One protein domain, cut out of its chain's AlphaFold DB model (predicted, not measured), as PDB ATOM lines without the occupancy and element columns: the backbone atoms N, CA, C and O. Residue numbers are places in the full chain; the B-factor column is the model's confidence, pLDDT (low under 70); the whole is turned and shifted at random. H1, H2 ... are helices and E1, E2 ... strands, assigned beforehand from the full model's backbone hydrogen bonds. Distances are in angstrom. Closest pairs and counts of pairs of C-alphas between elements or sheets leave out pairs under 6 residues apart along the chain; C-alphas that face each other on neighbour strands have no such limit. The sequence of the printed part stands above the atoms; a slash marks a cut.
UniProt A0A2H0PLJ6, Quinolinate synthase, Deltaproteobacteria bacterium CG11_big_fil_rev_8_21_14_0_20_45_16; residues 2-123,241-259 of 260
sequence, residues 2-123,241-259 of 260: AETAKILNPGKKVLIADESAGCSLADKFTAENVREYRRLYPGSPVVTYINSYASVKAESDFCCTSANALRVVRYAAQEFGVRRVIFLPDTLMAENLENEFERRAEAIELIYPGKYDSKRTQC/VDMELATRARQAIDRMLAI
ATOM      1  N   ALA A   2       6.119  28.813   2.116       97.25
ATOM      2  CA  ALA A   2       5.269  28.950   3.305       97.25
ATOM      3  C   ALA A   2       4.646  27.608   3.756       97.25
ATOM      4  O   ALA A   2       4.670  27.283   4.941       97.25
ATOM      5  N   GLU A   3       4.220  26.762   2.809       97.75
ATOM      6  CA  GLU A   3       3.797  25.382   3.097       97.75
ATOM      7  C   GLU A   3       4.895  24.558   3.782       97.75
ATOM      8  O   GLU A   3       4.626  23.868   4.755       97.75
ATOM      9  N   THR A   4       6.151  24.651   3.330       97.81
ATOM     10  CA  THR A   4       7.292  23.968   3.965       97.81
ATOM     11  C   THR A   4       7.475  24.424   5.411       97.81
ATOM     12  O   THR A   4       7.676  23.590   6.290       97.81
ATOM     13  N   ALA A   5       7.344  25.728   5.677       97.81
ATOM     14  CA  ALA A   5       7.389  26.252   7.040       97.81
ATOM     15  C   ALA A   5       6.252  25.683   7.908       97.81
ATOM     16  O   ALA A   5       6.513  25.289   9.048       97.81
ATOM     17  N   LYS A   6       5.027  25.575   7.365       98.25
ATOM     18  CA  LYS A   6       3.874  24.962   8.050       98.25
ATOM     19  C   LYS A   6       4.067  23.462   8.288       98.25
ATOM     20  O   LYS A   6       3.813  23.003   9.395       98.25
ATOM     21  N   ILE A   7       4.586  22.716   7.311       98.31
ATOM     22  CA  ILE A   7       4.886  21.279   7.430       98.31
ATOM     23  C   ILE A   7       5.908  21.015   8.546       98.31
ATOM     24  O   ILE A   7       5.733  20.093   9.341       98.31
ATOM     25  N   LEU A   8       6.958  21.836   8.636       97.69
ATOM     26  CA  LEU A   8       7.983  21.719   9.680       97.69
ATOM     27  C   LEU A   8       7.513  22.228  11.052       97.69
ATOM     28  O   LEU A   8       8.118  21.901  12.071       97.69
ATOM     29  N   ASN A   9       6.444  23.025  11.098       97.38
ATOM     30  CA  ASN A   9       5.912  23.622  12.321       97.38
ATOM     31  C   ASN A   9       4.377  23.480  12.388       97.38
ATOM     32  O   ASN A   9       3.679  24.497  12.423       97.38
ATOM     33  N   PRO A  10       3.823  22.253  12.446       95.06
ATOM     34  CA  PRO A  10       2.379  22.030  12.301       95.06
ATOM     35  C   PRO A  10       1.549  22.729  13.388       95.06
ATOM     36  O   PRO A  10       0.450  23.207  13.119       95.06
ATOM     37  N   GLY A  11       2.100  22.849  14.602       95.56
ATOM     38  CA  GLY A  11       1.462  23.538  15.727       95.56
ATOM     39  C   GLY A  11       1.631  25.062  15.744       95.56
ATOM     40  O   GLY A  11       1.114  25.705  16.653       95.56
ATOM     41  N   LYS A  12       2.365  25.659  14.793       97.44
ATOM     42  CA  LYS A  12       2.534  27.117  14.711       97.44
ATOM     43  C   LYS A  12       1.609  27.713  13.654       97.44
ATOM     44  O   LYS A  12       1.331  27.094  12.623       97.44
ATOM     45  N   LYS A  13       1.183  28.951  13.900       97.56
ATOM     46  CA  LYS A  13       0.527  29.797  12.902       97.56
ATOM     47  C   LYS A  13       1.579  30.272  11.901       97.56
ATOM     48  O   LYS A  13       2.600  30.832  12.298       97.56
ATOM     49  N   VAL A  14       1.356  30.005  10.618       98.19
ATOM     50  CA  VAL A  14       2.236  30.436   9.525       98.19
ATOM     51  C   VAL A  14       1.414  31.319   8.607       98.19
ATOM     52  O   VAL A  14       0.328  30.925   8.204       98.19
ATOM     53  N   LEU A  15       1.923  32.506   8.297       98.06
ATOM     54  CA  LEU A  15       1.222  33.500   7.493       98.06
ATOM     55  C   LEU A  15       1.931  33.716   6.156       98.06
ATOM     56  O   LEU A  15       3.159  33.624   6.080       98.06
ATOM     57  N   ILE A  16       1.165  34.050   5.119       97.50
ATOM     58  CA  ILE A  16       1.694  34.518   3.834       97.50
ATOM     59  C   ILE A  16       0.973  35.803   3.437       97.50
ATOM     60  O   ILE A  16      -0.246  35.849   3.403       97.50
ATOM     61  N   ALA A  17       1.709  36.875   3.136       96.94
ATOM     62  CA  ALA A  17       1.081  38.177   2.887       96.94
ATOM     63  C   ALA A  17       0.295  38.249   1.559       96.94
ATOM     64  O   ALA A  17      -0.444  39.206   1.334       96.94
ATOM     65  N   ASP A  18       0.472  37.268   0.671       96.31
ATOM     66  CA  ASP A  18      -0.285  37.112  -0.569       96.31
ATOM     67  C   ASP A  18      -0.326  35.628  -0.964       96.31
ATOM     68  O   ASP A  18       0.701  35.052  -1.316       96.31
ATOM     69  N   GLU A  19      -1.503  35.005  -0.925       94.25
ATOM     70  CA  GLU A  19      -1.683  33.588  -1.288       94.25
ATOM     71  C   GLU A  19      -1.405  33.305  -2.766       94.25
ATOM     72  O   GLU A  19      -1.103  32.174  -3.136       94.25
ATOM     73  N   SER A  20      -1.452  34.323  -3.628       94.75
ATOM     74  CA  SER A  20      -1.125  34.178  -5.046       94.75
ATOM     75  C   SER A  20       0.383  34.255  -5.329       94.75
ATOM     76  O   SER A  20       0.790  34.172  -6.495       94.75
ATOM     77  N   ALA A  21       1.232  34.428  -4.307       95.06
ATOM     78  CA  ALA A  21       2.692  34.353  -4.414       95.06
ATOM     79  C   ALA A  21       3.167  32.898  -4.612       95.06
ATOM     80  O   ALA A  21       3.740  32.276  -3.717       95.06
ATOM     81  N   GLY A  22       2.882  32.362  -5.803       93.81
ATOM     82  CA  GLY A  22       3.302  31.037  -6.267       93.81
ATOM     83  C   GLY A  22       4.748  30.989  -6.768       93.81
ATOM     84  O   GLY A  22       5.602  31.779  -6.362       93.81
ATOM     85  N   CYS A  23       5.035  30.044  -7.657       96.06
ATOM     86  CA  CYS A  23       6.352  29.882  -8.270       96.06
ATOM     87  C   CYS A  23       6.194  29.202  -9.629       96.06
ATOM     88  O   CYS A  23       5.606  28.127  -9.695       96.06
ATOM     89  N   SER A  24       6.790  29.763 -10.686       95.44
ATOM     90  CA  SER A  24       6.682  29.232 -12.052       95.44
ATOM     91  C   SER A  24       7.092  27.755 -12.183       95.44
ATOM     92  O   SER A  24       6.556  27.047 -13.036       95.44
ATOM     93  N   LEU A  25       8.015  27.280 -11.337       94.94
ATOM     94  CA  LEU A  25       8.409  25.870 -11.242       94.94
ATOM     95  C   LEU A  25       7.342  25.020 -10.542       94.94
ATOM     96  O   LEU A  25       6.923  23.990 -11.068       94.94
ATOM     97  N   ALA A  26       6.890  25.454  -9.362       94.62
ATOM     98  CA  ALA A  26       5.917  24.712  -8.562       94.62
ATOM     99  C   ALA A  26       4.544  24.637  -9.251       94.62
ATOM    100  O   ALA A  26       3.900  23.593  -9.219       94.62
ATOM    101  N   ASP A  27       4.126  25.720  -9.909       93.44
ATOM    102  CA  ASP A  27       2.825  25.859 -10.575       93.44
ATOM    103  C   ASP A  27       2.672  24.916 -11.773       93.44
ATOM    104  O   ASP A  27       1.566  24.480 -12.086       93.44
ATOM    105  N   LYS A  28       3.781  24.572 -12.435       90.69
ATOM    106  CA  LYS A  28       3.792  23.727 -13.637       90.69
ATOM    107  C   LYS A  28       3.920  22.232 -13.340       90.69
ATOM    108  O   LYS A  28       3.826  21.438 -14.275       90.69
ATOM    109  N   PHE A  29       4.144  21.831 -12.085       93.38
ATOM    110  CA  PHE A  29       4.473  20.446 -11.759       93.38
ATOM    111  C   PHE A  29       3.631  19.886 -10.609       93.38
ATOM    112  O   PHE A  29       3.629  20.400  -9.493       93.38
ATOM    113  N   THR A  30       2.915  18.792 -10.878       96.69
ATOM    114  CA  THR A  30       1.898  18.235  -9.973       96.69
ATOM    115  C   THR A  30       2.305  16.893  -9.364       96.69
ATOM    116  O   THR A  30       3.188  16.196  -9.863       96.69
ATOM    117  N   ALA A  31       1.602  16.484  -8.303       97.56
ATOM    118  CA  ALA A  31       1.752  15.157  -7.704       97.56
ATOM    119  C   ALA A  31       1.517  14.020  -8.718       97.56
ATOM    120  O   ALA A  31       2.200  13.001  -8.672       97.56
ATOM    121  N   GLU A  32       0.595  14.199  -9.671       97.81
ATOM    122  CA  GLU A  32       0.358  13.183 -10.699       97.81
ATOM    123  C   GLU A  32       1.537  13.061 -11.666       97.81
ATOM    124  O   GLU A  32       1.866  11.951 -12.078       97.81
ATOM    125  N   ASN A  33       2.242  14.161 -11.952       96.94
ATOM    126  CA  ASN A  33       3.478  14.084 -12.727       96.94
ATOM    127  C   ASN A  33       4.539  13.262 -11.984       96.94
ATOM    128  O   ASN A  33       5.173  12.414 -12.601       96.94
ATOM    129  N   VAL A  34       4.686  13.413 -10.662       98.00
ATOM    130  CA  VAL A  34       5.607  12.563  -9.881       98.00
ATOM    131  C   VAL A  34       5.247  11.082 -10.025       98.00
ATOM    132  O   VAL A  34       6.110  10.251 -10.315       98.00
ATOM    133  N   ARG A  35       3.962  10.738  -9.869       98.38
ATOM    134  CA  ARG A  35       3.489   9.349  -9.997       98.38
ATOM    135  C   ARG A  35       3.703   8.798 -11.400       98.38
ATOM    136  O   ARG A  35       4.068   7.636 -11.547       98.38
ATOM    137  N   GLU A  36       3.511   9.619 -12.424       97.88
ATOM    138  CA  GLU A  36       3.792   9.254 -13.808       97.88
ATOM    139  C   GLU A  36       5.270   8.913 -14.014       97.88
ATOM    140  O   GLU A  36       5.573   7.842 -14.538       97.88
ATOM    141  N   TYR A  37       6.184   9.750 -13.522       98.12
ATOM    142  CA  TYR A  37       7.621   9.474 -13.580       98.12
ATOM    143  C   TYR A  37       7.984   8.190 -12.829       98.12
ATOM    144  O   TYR A  37       8.748   7.377 -13.344       98.12
ATOM    145  N   ARG A  38       7.384   7.935 -11.660       98.06
ATOM    146  CA  ARG A  38       7.582   6.665 -10.941       98.06
ATOM    147  C   ARG A  38       7.089   5.449 -11.733       98.06
ATOM    148  O   ARG A  38       7.727   4.402 -11.675       98.06
ATOM    149  N   ARG A  39       5.976   5.571 -12.471       98.25
ATOM    150  CA  ARG A  39       5.464   4.496 -13.344       98.25
ATOM    151  C   ARG A  39       6.375   4.250 -14.547       98.25
ATOM    152  O   ARG A  39       6.568   3.097 -14.917       98.25
ATOM    153  N   LEU A  40       6.922   5.309 -15.145       97.62
ATOM    154  CA  LEU A  40       7.822   5.214 -16.300       97.62
ATOM    155  C   LEU A  40       9.217   4.700 -15.920       97.62
ATOM    156  O   LEU A  40       9.847   3.992 -16.704       97.62
ATOM    157  N   TYR A  41       9.686   5.022 -14.714       97.69
ATOM    158  CA  TYR A  41      11.036   4.708 -14.243       97.69
ATOM    159  C   TYR A  41      10.997   3.997 -12.878       97.69
ATOM    160  O   TYR A  41      11.509   4.524 -11.882       97.69
ATOM    161  N   PRO A  42      10.397   2.792 -12.802       97.44
ATOM    162  CA  PRO A  42      10.256   2.063 -11.548       97.44
ATOM    163  C   PRO A  42      11.625   1.762 -10.919       97.44
ATOM    164  O   PRO A  42      12.597   1.471 -11.615       97.44
ATOM    165  N   GLY A  43      11.698   1.840  -9.589       96.75
ATOM    166  CA  GLY A  43      12.923   1.600  -8.815       96.75
ATOM    167  C   GLY A  43      13.898   2.782  -8.740       96.75
ATOM    168  O   GLY A  43      14.878   2.694  -8.007       96.75
ATOM    169  N   SER A  44      13.637   3.887  -9.445       98.50
ATOM    170  CA  SER A  44      14.453   5.106  -9.338       98.50
ATOM    171  C   SER A  44      13.925   6.001  -8.208       98.50
ATOM    172  O   SER A  44      12.719   6.277  -8.195       98.50
ATOM    173  N   PRO A  45      14.770   6.472  -7.271       98.56
ATOM    174  CA  PRO A  45      14.336   7.411  -6.249       98.56
ATOM    175  C   PRO A  45      13.973   8.762  -6.866       98.56
ATOM    176  O   PRO A  45      14.596   9.208  -7.832       98.56
ATOM    177  N   VAL A  46      12.982   9.426  -6.278       98.81
ATOM    178  CA  VAL A  46      12.532  10.766  -6.657       98.81
ATOM    179  C   VAL A  46      13.137  11.800  -5.717       98.81
ATOM    180  O   VAL A  46      12.777  11.879  -4.540       98.81
ATOM    181  N   VAL A  47      14.007  12.641  -6.267       98.75
ATOM    182  CA  VAL A  47      14.535  13.846  -5.632       98.75
ATOM    183  C   VAL A  47      13.780  15.051  -6.184       98.75
ATOM    184  O   VAL A  47      13.724  15.280  -7.390       98.75
ATOM    185  N   THR A  48      13.166  15.837  -5.309       98.50
ATOM    186  CA  THR A  48      12.369  17.004  -5.701       98.50
ATOM    187  C   THR A  48      12.945  18.279  -5.113       98.50
ATOM    188  O   THR A  48      13.128  18.410  -3.906       98.50
ATOM    189  N   TYR A  49      13.208  19.256  -5.964       98.00
ATOM    190  CA  TYR A  49      13.618  20.583  -5.553       98.00
ATOM    191  C   TYR A  49      12.531  21.253  -4.697       98.00
ATOM    192  O   TYR A  49      11.326  21.096  -4.928       98.00
ATOM    193  N   ILE A  50      12.950  21.996  -3.669       96.81
ATOM    194  CA  ILE A  50      12.060  22.583  -2.662       96.81
ATOM    195  C   ILE A  50      11.012  23.524  -3.276       96.81
ATOM    196  O   ILE A  50       9.937  23.699  -2.691       96.81
ATOM    197  N   ASN A  51      11.278  24.052  -4.475       96.19
ATOM    198  CA  ASN A  51      10.376  24.858  -5.297       96.19
ATOM    199  C   ASN A  51       9.273  23.984  -5.931       96.19
ATOM    200  O   ASN A  51       9.204  23.784  -7.138       96.19
ATOM    201  N   SER A  52       8.417  23.433  -5.073       97.06
ATOM    202  CA  SER A  52       7.303  22.533  -5.391       97.06
ATOM    203  C   SER A  52       6.213  22.636  -4.314       97.06
ATOM    204  O   SER A  52       6.472  23.123  -3.206       97.06
ATOM    205  N   TYR A  53       5.001  22.162  -4.593       97.25
ATOM    206  CA  TYR A  53       3.918  22.121  -3.601       97.25
ATOM    207  C   TYR A  53       4.055  20.957  -2.611       97.25
ATOM    208  O   TYR A  53       4.742  19.968  -2.882       97.25
ATOM    209  N   ALA A  54       3.378  21.054  -1.465       98.00
ATOM    210  CA  ALA A  54       3.287  19.979  -0.472       98.00
ATOM    211  C   ALA A  54       2.834  18.641  -1.086       98.00
ATOM    212  O   ALA A  54       3.386  17.592  -0.759       98.00
ATOM    213  N   SER A  55       1.885  18.688  -2.028       98.00
ATOM    214  CA  SER A  55       1.381  17.527  -2.773       98.00
ATOM    215  C   SER A  55       2.468  16.796  -3.559       98.00
ATOM    216  O   SER A  55       2.503  15.571  -3.543       98.00
ATOM    217  N   VAL A  56       3.384  17.528  -4.196       98.19
ATOM    218  CA  VAL A  56       4.527  16.954  -4.923       98.19
ATOM    219  C   VAL A  56       5.493  16.309  -3.934       98.19
ATOM    220  O   VAL A  56       5.850  15.149  -4.098       98.19
ATOM    221  N   LYS A  57       5.852  17.026  -2.862       98.50
ATOM    222  CA  LYS A  57       6.784  16.535  -1.832       98.50
ATOM    223  C   LYS A  57       6.315  15.236  -1.182       98.50
ATOM    224  O   LYS A  57       7.139  14.390  -0.860       98.50
ATOM    225  N   ALA A  58       5.006  15.073  -0.996       98.38
ATOM    226  CA  ALA A  58       4.408  13.866  -0.424       98.38
ATOM    227  C   ALA A  58       4.511  12.619  -1.320       98.38
ATOM    228  O   ALA A  58       4.235  11.510  -0.856       98.38
ATOM    229  N   GLU A  59       4.870  12.787  -2.593       98.38
ATOM    230  CA  GLU A  59       5.116  11.705  -3.551       98.38
ATOM    231  C   GLU A  59       6.622  11.469  -3.788       98.38
ATOM    232  O   GLU A  59       6.990  10.571  -4.551       98.38
ATOM    233  N   SER A  60       7.499  12.248  -3.148       98.38
ATOM    234  CA  SER A  60       8.953  12.237  -3.356       98.38
ATOM    235  C   SER A  60       9.689  11.459  -2.262       98.38
ATOM    236  O   SER A  60       9.238  11.403  -1.122       98.38
ATOM    237  N   ASP A  61      10.850  10.889  -2.593       98.62
ATOM    238  CA  ASP A  61      11.703  10.191  -1.618       98.62
ATOM    239  C   ASP A  61      12.618  11.172  -0.870       98.62
ATOM    240  O   ASP A  61      12.938  10.978   0.303       98.62
ATOM    241  N   PHE A  62      13.033  12.245  -1.543       98.62
ATOM    242  CA  PHE A  62      13.871  13.300  -0.983       98.62
ATOM    243  C   PHE A  62      13.436  14.669  -1.496       98.62
ATOM    244  O   PHE A  62      13.056  14.821  -2.659       98.62
ATOM    245  N   CYS A  63      13.556  15.687  -0.648       98.56
ATOM    246  CA  CYS A  63      13.644  17.068  -1.107       98.56
ATOM    247  C   CYS A  63      15.112  17.467  -1.340       98.56
ATOM    248  O   CYS A  63      16.026  16.829  -0.825       98.56
ATOM    249  N   CYS A  64      15.352  18.545  -2.079       98.25
ATOM    250  CA  CYS A  64      16.651  19.218  -2.123       98.25
ATOM    251  C   CYS A  64      16.495  20.734  -2.280       98.25
ATOM    252  O   CYS A  64      15.415  21.235  -2.593       98.25
ATOM    253  N   THR A  65      17.584  21.464  -2.081       97.31
ATOM    254  CA  THR A  65      17.739  22.883  -2.421       97.31
ATOM    255  C   THR A  65      18.881  23.039  -3.425       97.31
ATOM    256  O   THR A  65      19.668  22.108  -3.603       97.31
ATOM    257  N   SER A  66      19.042  24.216  -4.033       95.00
ATOM    258  CA  SER A  66      20.183  24.486  -4.914       95.00
ATOM    259  C   SER A  66      21.534  24.346  -4.201       95.00
ATOM    260  O   SER A  66      22.515  24.007  -4.851       95.00
ATOM    261  N   ALA A  67      21.573  24.489  -2.872       95.06
ATOM    262  CA  ALA A  67      22.787  24.356  -2.067       95.06
ATOM    263  C   ALA A  67      23.213  22.899  -1.798       95.06
ATOM    264  O   ALA A  67      24.365  22.639  -1.467       95.06
ATOM    265  N   ASN A  68      22.294  21.929  -1.879       96.50
ATOM    266  CA  ASN A  68      22.597  20.536  -1.521       96.50
ATOM    267  C   ASN A  68      22.144  19.494  -2.551       96.50
ATOM    268  O   ASN A  68      22.369  18.305  -2.329       96.50
ATOM    269  N   ALA A  69      21.565  19.896  -3.683       97.50
ATOM    270  CA  ALA A  69      21.031  18.971  -4.682       97.50
ATOM    271  C   ALA A  69      22.046  17.933  -5.173       97.50
ATOM    272  O   ALA A  69      21.720  16.749  -5.207       97.50
ATOM    273  N   LEU A  70      23.292  18.336  -5.451       96.75
ATOM    274  CA  LEU A  70      24.347  17.403  -5.865       96.75
ATOM    275  C   LEU A  70      24.595  16.313  -4.805       96.75
ATOM    276  O   LEU A  70      24.708  15.131  -5.128       96.75
ATOM    277  N   ARG A  71      24.633  16.701  -3.523       97.56
ATOM    278  CA  ARG A  71      24.820  15.775  -2.393       97.56
ATOM    279  C   ARG A  71      23.611  14.866  -2.206       97.56
ATOM    280  O   ARG A  71      23.791  13.666  -2.026       97.56
ATOM    281  N   VAL A  72      22.403  15.424  -2.269       98.50
ATOM    282  CA  VAL A  72      21.152  14.673  -2.096       98.50
ATOM    283  C   VAL A  72      20.970  13.647  -3.208       98.50
ATOM    284  O   VAL A  72      20.647  12.503  -2.910       98.50
ATOM    285  N   VAL A  73      21.213  14.008  -4.471       98.50
ATOM    286  CA  VAL A  73      21.110  13.064  -5.596       98.50
ATOM    287  C   VAL A  73      22.111  11.920  -5.443       98.50
ATOM    288  O   VAL A  73      21.725  10.757  -5.563       98.50
ATOM    289  N   ARG A  74      23.374  12.228  -5.117       98.12
ATOM    290  CA  ARG A  74      24.398  11.201  -4.873       98.12
ATOM    291  C   ARG A  74      23.985  10.260  -3.743       98.12
ATOM    292  O   ARG A  74      24.083   9.044  -3.883       98.12
ATOM    293  N   TYR A  75      23.502  10.826  -2.641       98.25
ATOM    294  CA  TYR A  75      23.041  10.060  -1.491       98.25
ATOM    295  C   TYR A  75      21.819   9.193  -1.838       98.25
ATOM    296  O   TYR A  75      21.789   8.020  -1.485       98.25
ATOM    297  N   ALA A  76      20.849   9.724  -2.588       98.38
ATOM    298  CA  ALA A  76      19.668   8.983  -3.027       98.38
ATOM    299  C   ALA A  76      20.038   7.783  -3.913       98.38
ATOM    300  O   ALA A  76      19.544   6.680  -3.680       98.38
ATOM    301  N   ALA A  77      20.939   7.978  -4.883       98.31
ATOM    302  CA  ALA A  77      21.466   6.904  -5.726       98.31
ATOM    303  C   ALA A  77      22.143   5.806  -4.885       98.31
ATOM    304  O   ALA A  77      21.869   4.617  -5.058       98.31
ATOM    305  N   GLN A  78      22.984   6.213  -3.927       97.94
ATOM    306  CA  GLN A  78      23.690   5.300  -3.032       97.94
ATOM    307  C   GLN A  78      22.739   4.520  -2.114       97.94
ATOM    308  O   GLN A  78      22.873   3.303  -2.013       97.94
ATOM    309  N   GLU A  79      21.789   5.191  -1.459       97.88
ATOM    310  CA  GLU A  79      20.846   4.560  -0.524       97.88
ATOM    311  C   GLU A  79      19.964   3.525  -1.231       97.88
ATOM    312  O   GLU A  79      19.734   2.441  -0.701       97.88
ATOM    313  N   PHE A  80      19.512   3.830  -2.449       98.00
ATOM    314  CA  PHE A  80      18.681   2.919  -3.236       98.00
ATOM    315  C   PHE A  80      19.502   1.856  -3.982       98.00
ATOM    316  O   PHE A  80      18.923   0.935  -4.555       98.00
ATOM    317  N   GLY A  81      20.836   1.957  -3.993       97.88
ATOM    318  CA  GLY A  81      21.707   1.032  -4.723       97.88
ATOM    319  C   GLY A  81      21.498   1.077  -6.240       97.88
ATOM    320  O   GLY A  81      21.686   0.066  -6.919       97.88
ATOM    321  N   VAL A  82      21.094   2.230  -6.779       98.00
ATOM    322  CA  VAL A  82      20.795   2.429  -8.205       98.00
ATOM    323  C   VAL A  82      21.649   3.540  -8.798       98.00
ATOM    324  O   VAL A  82      22.206   4.374  -8.094       98.00
ATOM    325  N   ARG A  83      21.743   3.564 -10.127       96.94
ATOM    326  CA  ARG A  83      22.428   4.634 -10.867       96.94
ATOM    327  C   ARG A  83      21.483   5.681 -11.435       96.94
ATOM    328  O   ARG A  83      21.935   6.749 -11.806       96.94
ATOM    329  N   ARG A  84      20.189   5.382 -11.516       98.50
ATOM    330  CA  ARG A  84      19.185   6.282 -12.082       98.50
ATOM    331  C   ARG A  84      18.431   6.990 -10.969       98.50
ATOM    332  O   ARG A  84      17.900   6.318 -10.089       98.50
ATOM    333  N   VAL A  85      18.342   8.313 -11.035       98.75
ATOM    334  CA  VAL A  85      17.587   9.148 -10.088       98.75
ATOM    335  C   VAL A  85      16.634  10.052 -10.863       98.75
ATOM    336  O   VAL A  85      17.004  10.632 -11.878       98.75
ATOM    337  N   ILE A  86      15.397  10.184 -10.391       98.81
ATOM    338  CA  ILE A  86      14.431  11.135 -10.943       98.81
ATOM    339  C   ILE A  86      14.633  12.482 -10.239       98.81
ATOM    340  O   ILE A  86      14.566  12.536  -9.011       98.81
ATOM    341  N   PHE A  87      14.848  13.561 -10.991       98.69
ATOM    342  CA  PHE A  87      15.010  14.920 -10.474       98.69
ATOM    343  C   PHE A  87      13.917  15.849 -11.009       98.69
ATOM    344  O   PHE A  87      13.719  15.948 -12.217       98.69
ATOM    345  N   LEU A  88      13.200  16.531 -10.112       98.06
ATOM    346  CA  LEU A  88      12.015  17.333 -10.443       98.06
ATOM    347  C   LEU A  88      12.019  18.691  -9.710       98.06
ATOM    348  O   LEU A  88      12.544  18.765  -8.602       98.06
ATOM    349  N   PRO A  89      11.336  19.734 -10.217       97.06
ATOM    350  CA  PRO A  89      10.788  19.827 -11.568       97.06
ATOM    351  C   PRO A  89      11.756  20.511 -12.553       97.06
ATOM    352  O   PRO A  89      11.592  20.352 -13.760       97.06
ATOM    353  N   ASP A  90      12.749  21.255 -12.053       97.75
ATOM    354  CA  ASP A  90      13.576  22.163 -12.854       97.75
ATOM    355  C   ASP A  90      14.496  21.417 -13.832       97.75
ATOM    356  O   ASP A  90      15.430  20.721 -13.427       97.75
ATOM    357  N   THR A  91      14.229  21.598 -15.127       97.56
ATOM    358  CA  THR A  91      14.979  20.986 -16.224       97.56
ATOM    359  C   THR A  91      16.422  21.475 -16.288       97.56
ATOM    360  O   THR A  91      17.321  20.663 -16.487       97.56
ATOM    361  N   LEU A  92      16.655  22.784 -16.144       97.56
ATOM    362  CA  LEU A  92      17.995  23.360 -16.293       97.56
ATOM    363  C   LEU A  92      18.880  22.947 -15.128       97.56
ATOM    364  O   LEU A  92      20.020  22.533 -15.322       97.56
ATOM    365  N   MET A  93      18.330  22.985 -13.916       97.69
ATOM    366  CA  MET A  93      19.044  22.513 -12.739       97.69
ATOM    367  C   MET A  93      19.386  21.022 -12.854       97.69
ATOM    368  O   MET A  93      20.503  20.633 -12.518       97.69
ATOM    369  N   ALA A  94      18.468  20.193 -13.357       97.94
ATOM    370  CA  ALA A  94      18.732  18.774 -13.578       97.94
ATOM    371  C   ALA A  94      19.838  18.538 -14.618       97.94
ATOM    372  O   ALA A  94      20.746  17.748 -14.372       97.94
ATOM    373  N   GLU A  95      19.800  19.257 -15.741       97.56
ATOM    374  CA  GLU A  95      20.828  19.203 -16.784       97.56
ATOM    375  C   GLU A  95      22.202  19.623 -16.237       97.56
ATOM    376  O   GLU A  95      23.211  18.960 -16.476       97.56
ATOM    377  N   ASN A  96      22.250  20.675 -15.418       98.00
ATOM    378  CA  ASN A  96      23.477  21.122 -14.761       98.00
ATOM    379  C   ASN A  96      24.018  20.097 -13.752       98.00
ATOM    380  O   ASN A  96      25.231  19.891 -13.675       98.00
ATOM    381  N   LEU A  97      23.142  19.437 -12.989       98.00
ATOM    382  CA  LEU A  97      23.537  18.360 -12.081       98.00
ATOM    383  C   LEU A  97      24.070  17.146 -12.846       98.00
ATOM    384  O   LEU A  97      25.083  16.580 -12.443       98.00
ATOM    385  N   GLU A  98      23.426  16.760 -13.948       97.69
ATOM    386  CA  GLU A  98      23.881  15.658 -14.800       97.69
ATOM    387  C   GLU A  98      25.272  15.943 -15.381       97.69
ATOM    388  O   GLU A  98      26.186  15.139 -15.193       97.69
ATOM    389  N   ASN A  99      25.477  17.137 -15.949       97.19
ATOM    390  CA  ASN A  99      26.788  17.591 -16.428       97.19
ATOM    391  C   ASN A  99      27.866  17.544 -15.325       97.19
ATOM    392  O   ASN A  99      29.025  17.211 -15.585       97.19
ATOM    393  N   GLU A 100      27.510  17.863 -14.077       97.00
ATOM    394  CA  GLU A 100      28.425  17.758 -12.938       97.00
ATOM    395  C   GLU A 100      28.786  16.317 -12.578       97.00
ATOM    396  O   GLU A 100      29.951  16.052 -12.269       97.00
ATOM    397  N   PHE A 101      27.827  15.389 -12.609       97.69
ATOM    398  CA  PHE A 101      28.109  13.970 -12.385       97.69
ATOM    399  C   PHE A 101      29.014  13.408 -13.481       97.69
ATOM    400  O   PHE A 101      30.010  12.750 -13.166       97.69
ATOM    401  N   GLU A 102      28.756  13.752 -14.744       96.69
ATOM    402  CA  GLU A 102      29.616  13.381 -15.873       96.69
ATOM    403  C   GLU A 102      31.039  13.924 -15.704       96.69
ATOM    404  O   GLU A 102      32.013  13.172 -15.787       96.69
ATOM    405  N   ARG A 103      31.177  15.215 -15.371       96.50
ATOM    406  CA  ARG A 103      32.478  15.862 -15.127       96.50
ATOM    407  C   ARG A 103      33.266  15.196 -13.997       96.50
ATOM    408  O   ARG A 103      34.498  15.203 -14.020       96.50
ATOM    409  N   ARG A 104      32.576  14.637 -13.001       96.94
ATOM    410  CA  ARG A 104      33.171  13.940 -11.848       96.94
ATOM    411  C   ARG A 104      33.385  12.443 -12.087       96.94
ATOM    412  O   ARG A 104      33.866  11.766 -11.181       96.94
ATOM    413  N   ALA A 105      33.061  11.938 -13.280       96.81
ATOM    414  CA  ALA A 105      33.060  10.513 -13.610       96.81
ATOM    415  C   ALA A 105      32.195   9.671 -12.647       96.81
ATOM    416  O   ALA A 105      32.501   8.512 -12.353       96.81
ATOM    417  N   GLU A 106      31.105  10.255 -12.150       96.25
ATOM    418  CA  GLU A 106      30.120   9.579 -11.312       96.25
ATOM    419  C   GLU A 106      29.044   8.960 -12.208       96.25
ATOM    420  O   GLU A 106      28.381   9.652 -12.974       96.25
ATOM    421  N   ALA A 107      28.855   7.641 -12.119       94.94
ATOM    422  CA  ALA A 107      27.892   6.911 -12.946       94.94
ATOM    423  C   ALA A 107      26.446   7.079 -12.435       94.94
ATOM    424  O   ALA A 107      25.822   6.096 -12.025       94.94
ATOM    425  N   ILE A 108      25.943   8.316 -12.426       98.06
ATOM    426  CA  ILE A 108      24.572   8.683 -12.050       98.06
ATOM    427  C   ILE A 108      23.861   9.263 -13.279       98.06
ATOM    428  O   ILE A 108      24.298  10.259 -13.839       98.06
ATOM    429  N   GLU A 109      22.759   8.633 -13.682       97.50
ATOM    430  CA  GLU A 109      21.846   9.091 -14.733       97.50
ATOM    431  C   GLU A 109      20.686   9.858 -14.087       97.50
ATOM    432  O   GLU A 109      19.994   9.314 -13.214       97.50
ATOM    433  N   LEU A 110      20.422  11.085 -14.539       98.38
ATOM    434  CA  LEU A 110      19.243  11.831 -14.115       98.38
ATOM    435  C   LEU A 110      18.092  11.679 -15.108       98.38
ATOM    436  O   LEU A 110      18.263  11.765 -16.321       98.38
ATOM    437  N   ILE A 111      16.886  11.488 -14.584       98.44
ATOM    438  CA  ILE A 111      15.636  11.562 -15.338       98.44
ATOM    439  C   ILE A 111      14.886  12.803 -14.883       98.44
ATOM    440  O   ILE A 111      14.575  12.934 -13.703       98.44
ATOM    441  N   TYR A 112      14.564  13.698 -15.806       98.00
ATOM    442  CA  TYR A 112      13.934  14.972 -15.482       98.00
ATOM    443  C   TYR A 112      13.031  15.463 -16.621       98.00
ATOM    444  O   TYR A 112      13.159  14.985 -17.756       98.00
ATOM    445  N   PRO A 113      12.124  16.416 -16.343       96.69
ATOM    446  CA  PRO A 113      11.218  16.954 -17.348       96.69
ATOM    447  C   PRO A 113      11.965  17.603 -18.500       96.69
ATOM    448  O   PRO A 113      12.886  18.381 -18.279       96.69
ATOM    449  N   GLY A 114      11.591  17.274 -19.733       95.75
ATOM    450  CA  GLY A 114      12.290  17.732 -20.933       95.75
ATOM    451  C   GLY A 114      13.432  16.831 -21.420       95.75
ATOM    452  O   GLY A 114      13.899  17.049 -22.533       95.75
ATOM    453  N   LYS A 115      13.880  15.817 -20.655       96.25
ATOM    454  CA  LYS A 115      14.956  14.910 -21.116       96.25
ATOM    455  C   LYS A 115      14.475  13.933 -22.191       96.25
ATOM    456  O   LYS A 115      15.111  13.766 -23.226       96.25
ATOM    457  N   TYR A 116      13.341  13.284 -21.927       96.12
ATOM    458  CA  TYR A 116      12.721  12.288 -22.812       96.12
ATOM    459  C   TYR A 116      11.242  12.583 -23.099       96.12
ATOM    460  O   TYR A 116      10.550  11.769 -23.706       96.12
ATOM    461  N   ASP A 117      10.745  13.738 -22.654       93.44
ATOM    462  CA  ASP A 117       9.379  14.202 -22.877       93.44
ATOM    463  C   ASP A 117       9.354  15.704 -23.207       93.44
ATOM    464  O   ASP A 117      10.385  16.368 -23.251       93.44
ATOM    465  N   SER A 118       8.166  16.248 -23.463       92.25
ATOM    466  CA  SER A 118       7.965  17.671 -23.755       92.25
ATOM    467  C   SER A 118       7.632  18.518 -22.517       92.25
ATOM    468  O   SER A 118       7.238  19.675 -22.663       92.25
ATOM    469  N   LYS A 119       7.773  17.987 -21.293       91.69
ATOM    470  CA  LYS A 119       7.306  18.634 -20.048       91.69
ATOM    471  C   LYS A 119       8.335  19.578 -19.428       91.69
ATOM    472  O   LYS A 119       8.425  19.669 -18.210       91.69
ATOM    473  N   ARG A 120       9.121  20.280 -20.244       93.88
ATOM    474  CA  ARG A 120      10.174  21.183 -19.758       93.88
ATOM    475  C   ARG A 120       9.613  22.177 -18.732       93.88
ATOM    476  O   ARG A 120       8.630  22.865 -19.015       93.88
ATOM    477  N   THR A 121      10.243  22.275 -17.561       94.62
ATOM    478  CA  THR A 121       9.889  23.280 -16.547       94.62
ATOM    479  C   THR A 121      11.129  24.037 -16.102       94.62
ATOM    480  O   THR A 121      12.192  23.450 -15.918       94.62
ATOM    481  N   GLN A 122      11.010  25.357 -16.006       95.25
ATOM    482  CA  GLN A 122      12.132  26.264 -15.787       95.25
ATOM    483  C   GLN A 122      11.661  27.456 -14.951       95.25
ATOM    484  O   GLN A 122      10.470  27.808 -14.948       95.25
ATOM    485  N   CYS A 123      12.594  28.068 -14.231       96.38
ATOM    486  CA  CYS A 123      12.352  29.332 -13.561       96.38
ATOM    487  C   CYS A 123      12.287  30.463 -14.593       96.38
ATOM    488  O   CYS A 123      13.255  30.708 -15.310       96.38
ATOM    489  N   VAL A 241      -2.049  23.246   5.630       97.06
ATOM    490  CA  VAL A 241      -1.674  22.026   4.908       97.06
ATOM    491  C   VAL A 241      -2.345  20.872   5.640       97.06
ATOM    492  O   VAL A 241      -2.264  20.808   6.867       97.06
ATOM    493  N   ASP A 242      -3.024  19.996   4.900       97.31
ATOM    494  CA  ASP A 242      -3.637  18.795   5.469       97.31
ATOM    495  C   ASP A 242      -2.600  17.962   6.249       97.31
ATOM    496  O   ASP A 242      -1.443  17.857   5.842       97.31
ATOM    497  N   MET A 243      -3.001  17.385   7.384       95.62
ATOM    498  CA  MET A 243      -2.074  16.711   8.300       95.62
ATOM    499  C   MET A 243      -1.495  15.417   7.723       95.62
ATOM    500  O   MET A 243      -0.318  15.118   7.955       95.62
ATOM    501  N   GLU A 244      -2.287  14.652   6.972       96.50
ATOM    502  CA  GLU A 244      -1.809  13.436   6.313       96.50
ATOM    503  C   GLU A 244      -0.813  13.807   5.213       96.50
ATOM    504  O   GLU A 244       0.298  13.263   5.147       96.50
ATOM    505  N   LEU A 245      -1.164  14.818   4.413       97.75
ATOM    506  CA  LEU A 245      -0.285  15.351   3.383       97.75
ATOM    507  C   LEU A 245       1.025  15.896   3.967       97.75
ATOM    508  O   LEU A 245       2.106  15.581   3.464       97.75
ATOM    509  N   ALA A 246       0.945  16.680   5.042       97.62
ATOM    510  CA  ALA A 246       2.103  17.247   5.720       97.62
ATOM    511  C   ALA A 246       3.019  16.152   6.271       97.62
ATOM    512  O   ALA A 246       4.233  16.248   6.118       97.62
ATOM    513  N   THR A 247       2.453  15.090   6.851       97.62
ATOM    514  CA  THR A 247       3.223  13.953   7.380       97.62
ATOM    515  C   THR A 247       4.033  13.273   6.281       97.62
ATOM    516  O   THR A 247       5.224  13.024   6.458       97.62
ATOM    517  N   ARG A 248       3.419  13.026   5.120       98.00
ATOM    518  CA  ARG A 248       4.097  12.422   3.965       98.00
ATOM    519  C   ARG A 248       5.156  13.352   3.373       98.00
ATOM    520  O   ARG A 248       6.299  12.944   3.200       98.00
ATOM    521  N   ALA A 249       4.813  14.617   3.128       98.31
ATOM    522  CA  ALA A 249       5.750  15.613   2.603       98.31
ATOM    523  C   ALA A 249       6.952  15.834   3.533       98.31
ATOM    524  O   ALA A 249       8.074  16.057   3.072       98.31
ATOM    525  N   ARG A 250       6.729  15.750   4.849       98.31
ATOM    526  CA  ARG A 250       7.774  15.903   5.856       98.31
ATOM    527  C   ARG A 250       8.845  14.823   5.762       98.31
ATOM    528  O   ARG A 250      10.001  15.147   5.986       98.31
ATOM    529  N   GLN A 251       8.509  13.593   5.372       98.12
ATOM    530  CA  GLN A 251       9.505  12.522   5.222       98.12
ATOM    531  C   GLN A 251      10.600  12.912   4.218       98.12
ATOM    532  O   GLN A 251      11.787  12.802   4.524       98.12
ATOM    533  N   ALA A 252      10.211  13.446   3.057       98.12
ATOM    534  CA  ALA A 252      11.150  13.906   2.037       98.12
ATOM    535  C   ALA A 252      11.980  15.117   2.507       98.12
ATOM    536  O   ALA A 252      13.170  15.214   2.197       98.12
ATOM    537  N   ILE A 253      11.367  16.037   3.262       98.25
ATOM    538  CA  ILE A 253      12.047  17.218   3.816       98.25
ATOM    539  C   ILE A 253      13.041  16.813   4.913       98.25
ATOM    540  O   ILE A 253      14.185  17.248   4.876       98.25
ATOM    541  N   ASP A 254      12.653  15.968   5.863       98.19
ATOM    542  CA  ASP A 254      13.531  15.542   6.957       98.19
ATOM    543  C   ASP A 254      14.737  14.756   6.409       98.19
ATOM    544  O   ASP A 254      15.868  14.970   6.848       98.19
ATOM    545  N   ARG A 255      14.532  13.931   5.370       98.12
ATOM    546  CA  ARG A 255      15.621  13.245   4.653       98.12
ATOM    547  C   ARG A 255      16.580  14.225   3.972       98.12
ATOM    548  O   ARG A 255      17.784  14.015   4.030       98.12
ATOM    549  N   MET A 256      16.080  15.316   3.387       97.38
ATOM    550  CA  MET A 256      16.924  16.403   2.866       97.38
ATOM    551  C   MET A 256      17.761  17.056   3.972       97.38
ATOM    552  O   MET A 256      18.951  17.298   3.783       97.38
ATOM    553  N   LEU A 257      17.132  17.370   5.110       96.00
ATOM    554  CA  LEU A 257      17.776  18.064   6.228       96.00
ATOM    555  C   LEU A 257      18.872  17.216   6.884       96.00
ATOM    556  O   LEU A 257      19.872  17.761   7.340       96.00
ATOM    557  N   ALA A 258      18.725  15.890   6.878       96.75
ATOM    558  CA  ALA A 258      19.755  14.960   7.342       96.75
ATOM    559  C   ALA A 258      21.017  14.934   6.449       96.75
ATOM    560  O   ALA A 258      22.034  14.374   6.855       96.75
ATOM    561  N   ILE A 259      20.959  15.534   5.252       92.19
ATOM    562  CA  ILE A 259      22.041  15.584   4.252       92.19
ATOM    563  C   ILE A 259      22.594  17.023   4.113       92.19
ATOM    564  O   ILE A 259      23.272  17.339   3.133       92.19
TER     565      ILE A 259
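AT A GLANCE: This is residues 2 to 123 and 241 to 259 of the 260 residues of the protein "Quinolinate synthase" of Deltaproteobacteria bacterium CG11_big_fil_rev_8_21_14_0_20_45_16 (UniProt A0A2H0PLJ6). A small, strongly twisted sheet of four short parallel strands forms the core, with H5 on one face and H3 and H7 on the other, while H6 packs by the edge strand E4. At one end of the body H1 packs on H7, and the link of residues 9 to 23 makes a wide loop away from the sheet. The printed part has 141 residues, with seven named helices and four named strands in the order H1 H2 H3 E1 H4 E2 H5 E3 H6 E4 H7; the class is mixed, helices and strands, and the sheet's order is E2 E1 E3 E4. It is compact, with a radius of gyration of the C-alphas of 14.7 A, and only just elongated, spanning 46 by 30 by 28 A.

HOW THE PARTS SIT: H1, residues 2 to 8, touches residues 246 to 250 of H7, residues 243 to 257; the closest C-alphas are those of Ile 7 and Ala 246, 5.2 A apart, and the lines are about perpendicular at 84 degrees. H2, residues 24 to 27, touches no helix. H3, residues 31 to 40, is on the sheet of E2, residues 62 to 64, E1, residues 46 to 49, E3, residues 84 to 88, and E4, residues 109 to 111. Its height over the sheet is 10.0 A, and it runs along the strands, at 20 degrees to E3 on the local plane. E1 and E3 are parallel at 33 degrees, with N 47 and O 86 within hydrogen-bond range at 2.8 A. H4, residues 54 to 57, only grazes the sheet; it touches H3, the C-alphas of Ala 31 and Val 56 being closest at 4.3 A, and H7, those of Lys 57 and Ala 249 being closest at 4.6 A. E1, H4 and E2 form a strand-helix-strand unit, two parallel neighbour strands with a helix between them along the chain, and its crossover is right-handed. E2 and E1 are parallel at 28 degrees, with N 48 and O 62 at 2.8 A. H5, residues 69 to 80, lies over E1 and E3 at a height over the sheet of 7.5 A, on the face opposite to H3 and H7. E2, H5 and E3 form a split unit, with E1 between the two strands in the sheet, again with a right-handed crossover. E3, H6, residues 91 to 103, and E4 form a third right-handed strand-helix-strand unit; the closest C-alphas of H6 and E4 are those of Glu 98 and Leu 110, 6.1 A apart. E3 and E4 are parallel at 38 degrees, with N 87 and O 111 at 2.8 A. H7 lies over E2 and stands up from the sheet, its line rising 74 degrees; the closest C-alphas are those of Phe 62 and Ala 252, 4.1 A apart. Every O i to N i+4 pair is within hydrogen-bond range in H1, H3, H5 and H6, and 9 of 11 are in H7; H2 and H4 are too short for such a pair.

IN THESE COORDINATES: H1 begins at C-alpha 2, (5.269, 28.950, 3.305). H3 is 14.5 A long, H5 16.3 A and H6 18.3 A. E3, the longest strand, measures 13.3 A and begins at C-alpha 84, (19.185, 6.282, -12.082). H7, 20.0 A long, ends at C-alpha 257, (17.776, 18.064, 6.228).

THE WHOLE: The two C-alphas farthest apart are those of Lys 13 and Ala 105, 46.2 A. Residues 124 to 240 are not printed, and C-alphas 123 and 241 are 24.3 A apart across the cut. Of the links printed whole, H1 to H2 is long and the others are tight. The mean pLDDT of the printed part is 97.1, and no printed residue is under 70.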